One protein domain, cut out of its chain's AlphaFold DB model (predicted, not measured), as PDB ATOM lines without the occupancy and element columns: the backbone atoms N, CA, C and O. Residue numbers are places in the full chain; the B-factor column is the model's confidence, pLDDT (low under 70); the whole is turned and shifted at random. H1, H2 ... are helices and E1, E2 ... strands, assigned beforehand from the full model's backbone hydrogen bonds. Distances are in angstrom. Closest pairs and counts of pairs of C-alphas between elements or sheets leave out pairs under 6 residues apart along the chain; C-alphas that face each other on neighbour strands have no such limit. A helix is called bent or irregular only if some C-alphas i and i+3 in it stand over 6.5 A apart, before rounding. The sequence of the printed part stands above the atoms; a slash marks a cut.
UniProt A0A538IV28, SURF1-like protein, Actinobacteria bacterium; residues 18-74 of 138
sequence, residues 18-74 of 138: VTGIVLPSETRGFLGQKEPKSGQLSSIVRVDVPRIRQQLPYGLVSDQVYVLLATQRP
ATOM      1  N   VAL A  18       7.790  12.403  18.093       91.75
ATOM      2  CA  VAL A  18       8.883  12.246  19.058       91.75
ATOM      3  C   VAL A  18      10.038  11.511  18.388       91.75
ATOM      4  O   VAL A  18       9.848  10.435  17.827       91.75
ATOM      5  N   THR A  19      11.241  12.070  18.491       92.81
ATOM      6  CA  THR A  19      12.490  11.422  18.081       92.81
ATOM      7  C   THR A  19      13.354  11.220  19.314       92.81
ATOM      8  O   THR A  19      13.512  12.134  20.126       92.81
ATOM      9  N   GLY A  20      13.944  10.039  19.450       92.00
ATOM     10  CA  GLY A  20      14.734   9.696  20.620       92.00
ATOM     11  C   GLY A  20      15.381   8.325  20.517       92.00
ATOM     12  O   GLY A  20      15.305   7.663  19.482       92.00
ATOM     13  N   ILE A  21      16.010   7.908  21.610       92.56
ATOM     14  CA  ILE A  21      16.622   6.585  21.734       92.56
ATOM     15  C   ILE A  21      15.605   5.658  22.388       92.56
ATOM     16  O   ILE A  21      15.102   5.953  23.471       92.56
ATOM     17  N   VAL A  22      15.306   4.536  21.738       94.31
ATOM     18  CA  VAL A  22      14.459   3.493  22.319       94.31
ATOM     19  C   VAL A  22      15.304   2.667  23.281       94.31
ATOM     20  O   VAL A  22      16.304   2.074  22.877       94.31
ATOM     21  N   LEU A  23      14.890   2.616  24.542       93.38
ATOM     22  CA  LEU A  23      15.514   1.804  25.576       93.38
ATOM     23  C   LEU A  23      14.539   0.738  26.081       93.38
ATOM     24  O   LEU A  23      13.334   0.994  26.153       93.38
ATOM     25  N   PRO A  24      15.030  -0.462  26.428       96.12
ATOM     26  CA  PRO A  24      14.203  -1.481  27.054       96.12
ATOM     27  C   PRO A  24      13.761  -1.031  28.448       96.12
ATOM     28  O   PRO A  24      14.511  -0.365  29.155       96.12
ATOM     29  N   SER A  25      12.568  -1.456  28.860       94.44
ATOM     30  CA  SER A  25      12.091  -1.314  30.231       94.44
ATOM     31  C   SER A  25      13.129  -1.884  31.183       94.44
ATOM     32  O   SER A  25      13.593  -3.020  31.033       94.44
ATOM     33  N   GLU A  26      13.467  -1.100  32.192       91.75
ATOM     34  CA  GLU A  26      14.436  -1.510  33.184       91.75
ATOM     35  C   GLU A  26      13.830  -2.562  34.103       91.75
ATOM     36  O   GLU A  26      12.647  -2.535  34.439       91.75
ATOM     37  N   THR A  27      14.668  -3.499  34.534       83.12
ATOM     38  CA  THR A  27      14.286  -4.512  35.513       83.12
ATOM     39  C   THR A  27      15.146  -4.391  36.758       83.12
ATOM     40  O   THR A  27      16.192  -3.735  36.804       83.12
ATOM     41  N   ARG A  28      14.673  -5.011  37.833       78.38
ATOM     42  CA  ARG A  28      15.402  -5.069  39.091       78.38
ATOM     43  C   ARG A  28      16.724  -5.828  38.911       78.38
ATOM     44  O   ARG A  28      16.721  -7.046  38.757       78.38
ATOM     45  N   GLY A  29      17.843  -5.125  39.071       72.62
ATOM     46  CA  GLY A  29      19.159  -5.737  39.269       72.62
ATOM     47  C   GLY A  29      19.341  -6.355  40.666       72.62
ATOM     48  O   GLY A  29      18.537  -6.152  41.580       72.62
ATOM     49  N   PHE A  30      20.428  -7.107  40.853       70.12
ATOM     50  CA  PHE A  30      20.757  -7.742  42.139       70.12
ATOM     51  C   PHE A  30      21.001  -6.716  43.263       70.12
ATOM     52  O   PHE A  30      20.554  -6.911  44.395       70.12
ATOM     53  N   LEU A  31      21.644  -5.594  42.928       70.50
ATOM     54  CA  LEU A  31      21.951  -4.481  43.828       70.50
ATOM     55  C   LEU A  31      21.028  -3.283  43.541       70.50
ATOM     56  O   LEU A  31      20.666  -3.037  42.393       70.50
ATOM     57  N   GLY A  32      20.655  -2.531  44.583       68.62
ATOM     58  CA  GLY A  32      19.921  -1.264  44.463       68.62
ATOM     59  C   GLY A  32      18.676  -1.136  45.349       68.62
ATOM     60  O   GLY A  32      18.203  -2.102  45.958       68.62
ATOM     61  N   GLN A  33      18.143   0.090  45.398       72.94
ATOM     62  CA  GLN A  33      16.913   0.451  46.113       72.94
ATOM     63  C   GLN A  33      15.725  -0.396  45.627       72.94
ATOM     64  O   GLN A  33      15.553  -0.624  44.424       72.94
ATOM     65  N   LYS A  34      14.915  -0.893  46.572       78.25
ATOM     66  CA  LYS A  34      13.730  -1.707  46.270       78.25
ATOM     67  C   LYS A  34      12.505  -0.804  46.159       78.25
ATOM     68  O   LYS A  34      12.091  -0.220  47.154       78.25
ATOM     69  N   GLU A  35      11.889  -0.769  44.986       80.50
ATOM     70  CA  GLU A  35      10.566  -0.166  44.836       80.50
ATOM     71  C   GLU A  35       9.479  -1.114  45.373       80.50
ATOM     72  O   GLU A  35       9.600  -2.342  45.237       80.50
ATOM     73  N   PRO A  36       8.413  -0.577  45.994       81.38
ATOM     74  CA  PRO A  36       7.257  -1.368  46.388       81.38
ATOM     75  C   PRO A  36       6.637  -2.088  45.184       81.38
ATOM     76  O   PRO A  36       6.295  -1.469  44.171       81.38
ATOM     77  N   LYS A  37       6.426  -3.404  45.314       80.50
ATOM     78  CA  LYS A  37       5.791  -4.231  44.270       80.50
ATOM     79  C   LYS A  37       4.328  -3.859  44.002       80.50
ATOM     80  O   LYS A  37       3.802  -4.214  42.957       80.50
ATOM     81  N   SER A  38       3.684  -3.178  44.944       80.38
ATOM     82  CA  SER A  38       2.276  -2.788  44.895       80.38
ATOM     83  C   SER A  38       2.078  -1.404  45.508       80.38
ATOM     84  O   SER A  38       2.952  -0.898  46.212       80.38
ATOM     85  N   GLY A  39       0.910  -0.809  45.264       85.19
ATOM     86  CA  GLY A  39       0.578   0.539  45.724       85.19
ATOM     87  C   GLY A  39       1.129   1.630  44.804       85.19
ATOM     88  O   GLY A  39       1.681   1.354  43.738       85.19
ATOM     89  N   GLN A  40       0.961   2.885  45.207       85.06
ATOM     90  CA  GLN A  40       1.423   4.028  44.424       85.06
ATOM     91  C   GLN A  40       2.918   4.271  44.667       85.06
ATOM     92  O   GLN A  40       3.354   4.368  45.814       85.06
ATOM     93  N   LEU A  41       3.707   4.361  43.595       84.88
ATOM     94  CA  LEU A  41       5.099   4.793  43.678       84.88
ATOM     95  C   LEU A  41       5.136   6.304  43.917       84.88
ATOM     96  O   LEU A  41       4.604   7.073  43.118       84.88
ATOM     97  N   SER A  42       5.782   6.726  45.002       83.19
ATOM     98  CA  SER A  42       6.079   8.137  45.288       83.19
ATOM     99  C   SER A  42       7.435   8.588  44.734       83.19
ATOM    100  O   SER A  42       7.690   9.783  44.626       83.19
ATOM    101  N   SER A  43       8.302   7.638  44.384       81.31
ATOM    102  CA  SER A  43       9.609   7.861  43.772       81.31
ATOM    103  C   SER A  43       9.901   6.721  42.801       81.31
ATOM    104  O   SER A  43       9.533   5.575  43.072       81.31
ATOM    105  N   ILE A  44      10.523   7.064  41.674       84.12
ATOM    106  CA  ILE A  44      10.899   6.140  40.606       84.12
ATOM    107  C   ILE A  44      12.425   6.144  40.536       84.12
ATOM    108  O   ILE A  44      13.034   7.197  40.363       84.12
ATOM    109  N   VAL A  45      13.038   4.976  40.705       86.56
ATOM    110  CA  VAL A  45      14.502   4.794  40.677       86.56
ATOM    111  C   VAL A  45      14.962   4.196  39.346       86.56
ATOM    112  O   VAL A  45      16.140   4.265  39.014       86.56
ATOM    113  N   ARG A  46      14.038   3.586  38.601       88.81
ATOM    114  CA  ARG A  46      14.272   2.926  37.314       88.81
ATOM    115  C   ARG A  46      13.041   3.064  36.432       88.81
ATOM    116  O   ARG A  46      11.924   3.106  36.950       88.81
ATOM    117  N   VAL A  47      13.208   3.048  35.117       91.19
ATOM    118  CA  VAL A  47      12.063   3.074  34.197       91.19
ATOM    119  C   VAL A  47      11.510   1.653  33.982       91.19
ATOM    120  O   VAL A  47      11.682   1.051  32.924       91.19
ATOM    121  N   ASP A  48      10.857   1.097  35.011       92.75
ATOM    122  CA  ASP A  48      10.096  -0.166  34.938       92.75
ATOM    123  C   ASP A  48       8.682   0.123  34.401       92.75
ATOM    124  O   ASP A  48       7.767   0.517  35.134       92.75
ATOM    125  N   VAL A  49       8.518  -0.023  33.087       94.12
ATOM    126  CA  VAL A  49       7.296   0.346  32.363       94.12
ATOM    127  C   VAL A  49       6.075  -0.456  32.844       94.12
ATOM    128  O   VAL A  49       5.061   0.179  33.165       94.12
ATOM    129  N   PRO A  50       6.131  -1.799  32.997       92.56
ATOM    130  CA  PRO A  50       5.012  -2.570  33.539       92.56
ATOM    131  C   PRO A  50       4.588  -2.114  34.937       92.56
ATOM    132  O   PRO A  50       3.394  -2.065  35.242       92.56
ATOM    133  N   ARG A  51       5.547  -1.763  35.800       91.38
ATOM    134  CA  ARG A  51       5.252  -1.305  37.158       91.38
ATOM    135  C   ARG A  51       4.634   0.092  37.179       91.38
ATOM    136  O   ARG A  51       3.696   0.314  37.951       91.38
ATOM    137  N   ILE A  52       5.140   1.012  36.358       91.19
ATOM    138  CA  ILE A  52       4.618   2.382  36.228       91.19
ATOM    139  C   ILE A  52       3.203   2.361  35.634       91.19
ATOM    140  O   ILE A  52       2.333   3.101  36.090       91.19
ATOM    141  N   ARG A  53       2.923   1.470  34.679       91.62
ATOM    142  CA  ARG A  53       1.595   1.330  34.063       91.62
ATOM    143  C   ARG A  53       0.471   1.091  35.073       91.62
ATOM    144  O   ARG A  53      -0.633   1.579  34.872       91.62
ATOM    145  N   GLN A  54       0.741   0.392  36.176       91.69
ATOM    146  CA  GLN A  54      -0.268   0.051  37.196       91.69
ATOM    147  C   GLN A  54      -0.879   1.266  37.914       91.69
ATOM    148  O   GLN A  54      -1.902   1.125  38.581       91.69
ATOM    149  N   GLN A  55      -0.252   2.440  37.814       90.12
ATOM    150  CA  GLN A  55      -0.698   3.675  38.468       90.12
ATOM    151  C   GLN A  55      -1.108   4.775  37.480       90.12
ATOM    152  O   GLN A  55      -1.416   5.888  37.907       90.12
ATOM    153  N   LEU A  56      -1.105   4.487  36.175       88.12
ATOM    154  CA  LEU A  56      -1.526   5.440  35.154       88.12
ATOM    155  C   LEU A  56      -3.021   5.277  34.845       88.12
ATOM    156  O   LEU A  56      -3.506   4.153  34.725       88.12
ATOM    157  N   PRO A  57      -3.762   6.384  34.665       88.19
ATOM    158  CA  PRO A  57      -5.179   6.333  34.314       88.19
ATOM    159  C   PRO A  57      -5.423   6.034  32.821       88.19
ATOM    160  O   PRO A  57      -6.565   6.064  32.372       88.19
ATOM    161  N   TYR A  58      -4.368   5.779  32.043       87.06
ATOM    162  CA  TYR A  58      -4.407   5.536  30.601       87.06
ATOM    163  C   TYR A  58      -3.442   4.413  30.204       87.06
ATOM    164  O   TYR A  58      -2.508   4.082  30.935       87.06
ATOM    165  N   GLY A  59      -3.673   3.819  29.031       90.50
ATOM    166  CA  GLY A  59      -2.809   2.779  28.473       90.50
ATOM    167  C   GLY A  59      -1.508   3.337  27.893       90.50
ATOM    168  O   GLY A  59      -1.470   4.461  27.395       90.50
ATOM    169  N   LEU A  60      -0.451   2.524  27.932       91.44
ATOM    170  CA  LEU A  60       0.812   2.792  27.246       91.44
ATOM    171  C   LEU A  60       0.872   2.018  25.927       91.44
ATOM    172  O   LEU A  60       0.303   0.931  25.813       91.44
ATOM    173  N   VAL A  61       1.592   2.573  24.949       91.31
ATOM    174  CA  VAL A  61       1.806   1.950  23.629       91.31
ATOM    175  C   VAL A  61       2.672   0.690  23.733       91.31
ATOM    176  O   VAL A  61       2.502  -0.242  22.952       91.31
ATOM    177  N   SER A  62       3.587   0.643  24.703       92.12
ATOM    178  CA  SER A  62       4.455  -0.503  24.960       92.12
ATOM    179  C   SER A  62       4.661  -0.702  26.455       92.12
ATOM    180  O   SER A  62       4.723   0.270  27.203       92.12
ATOM    181  N   ASP A  63       4.808  -1.964  26.858       92.56
ATOM    182  CA  ASP A  63       5.209  -2.372  28.210       92.56
ATOM    183  C   ASP A  63       6.691  -2.774  28.280       92.56
ATOM    184  O   ASP A  63       7.189  -3.156  29.333       92.56
ATOM    185  N   GLN A  64       7.401  -2.740  27.151       93.69
ATOM    186  CA  GLN A  64       8.754  -3.292  27.033       93.69
ATOM    187  C   GLN A  64       9.813  -2.245  26.741       93.69
ATOM    188  O   GLN A  64      10.993  -2.541  26.901       93.69
ATOM    189  N   VAL A  65       9.426  -1.057  26.283       94.81
ATOM    190  CA  VAL A  65      10.365  -0.002  25.906       94.81
ATOM    191  C   VAL A  65       9.848   1.368  26.314       94.81
ATOM    192  O   VAL A  65       8.641   1.587  26.415       94.81
ATOM    193  N   TYR A  66      10.777   2.298  26.488       93.56
ATOM    194  CA  TYR A  66      10.524   3.727  26.610       93.56
ATOM    195  C   TYR A  66      11.468   4.500  25.684       93.56
ATOM    196  O   TYR A  66      12.418   3.941  25.134       93.56
ATOM    197  N   VAL A  67      11.185   5.784  25.474       92.44
ATOM    198  CA  VAL A  67      11.987   6.650  24.603       92.44
ATOM    199  C   VAL A  67      12.670   7.713  25.450       92.44
ATOM    200  O   VAL A  67      11.992   8.491  26.119       92.44
ATOM    201  N   LEU A  68      14.001   7.773  25.396       90.88
ATOM    202  CA  LEU A  68      14.742   8.951  25.845       90.88
ATOM    203  C   LEU A  68      14.602  10.043  24.797       90.88
ATOM    204  O   LEU A  68      15.017   9.872  23.648       90.88
ATOM    205  N   LEU A  69      13.988  11.151  25.195       90.31
ATOM    206  CA  LEU A  69      13.641  12.236  24.296       90.31
ATOM    207  C   LEU A  69      14.896  12.937  23.760       90.31
ATOM    208  O   LEU A  69      15.685  13.471  24.534       90.31
ATOM    209  N   ALA A  70      15.027  13.001  22.432       88.50
ATOM    210  CA  ALA A  70      16.007  13.853  21.761       88.50
ATOM    211  C   ALA A  70      15.346  15.118  21.199       88.50
ATOM    212  O   ALA A  70      15.809  16.227  21.442       88.50
ATOM    213  N   THR A  71      14.248  14.976  20.450       88.75
ATOM    214  CA  THR A  71      13.476  16.116  19.927       88.75
ATOM    215  C   THR A  71      11.984  15.796  19.846       88.75
ATOM    216  O   THR A  71      11.592  14.636  19.722       88.75
ATOM    217  N   GLN A  72      11.150  16.837  19.891       89.69
ATOM    218  CA  GLN A  72       9.692  16.742  19.794       89.69
ATOM    219  C   GLN A  72       9.142  17.820  18.852       89.69
ATOM    220  O   GLN A  72       9.629  18.953  18.855       89.69
ATOM    221  N   ARG A  73       8.107  17.489  18.071       89.81
ATOM    222  CA  ARG A  73       7.309  18.445  17.288       89.81
ATOM    223  C   ARG A  73       5.806  18.183  17.483       89.81
ATOM    224  O   ARG A  73       5.393  17.062  17.209       89.81
ATOM    225  N   PRO A  74       4.993  19.176  17.886       89.00
ATOM    226  CA  PRO A  74       5.388  20.530  18.283       89.00
ATOM    227  C   PRO A  74       6.292  20.528  19.524       89.00
ATOM    228  O   PRO A  74       6.296  19.575  20.306       89.00
TER     229      PRO A  74
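What this domain is: This is residues 18 to 74 of the 138 residues of the protein "SURF1-like protein" of Actinobacteria bacterium (UniProt A0A538IV28). With little regular structure, the model is a bent ribbon of two antiparallel strands, E1 and E2, at one end and wide loops holding one short helix, H1, at the other. The 57 printed residues have E1, H1 and E2 in that order; the class is mixed, helices and strands, with 21 residues in named elements. The whole is loose, with a radius of gyration of the C-alphas of 12.8 A and spans of 35 by 27 by 18 A.

How they stand to each other: E1, residues 18 to 24, and E2, residues 65 to 73, are antiparallel neighbours at 167 degrees. N 19 and O 71 are 2.9 A apart and N 68 and O 21 2.9 A, within hydrogen-bond range. E2 bends by 82 degrees at residue 70. H1, residues 49 to 53, comes closest to E2 at the C-alphas of Val 49 and Val 65, 7.2 A apart. In H1 every O i to N i+4 pair is within hydrogen-bond range.

Where its parts are: E1 spans 16.8 A from C-alpha 18 at (8.883, 12.246, 19.058). E2 spans 20.6 A to C-alpha 73 at (7.309, 18.445, 17.288). H1 spans 6.0 A.

The domain as a whole: The C-alphas farthest apart, of Phe 30 and Pro 74, are 40.1 A apart. Both links are long, and the printed part has no cut. Residue 32 is under pLDDT 70.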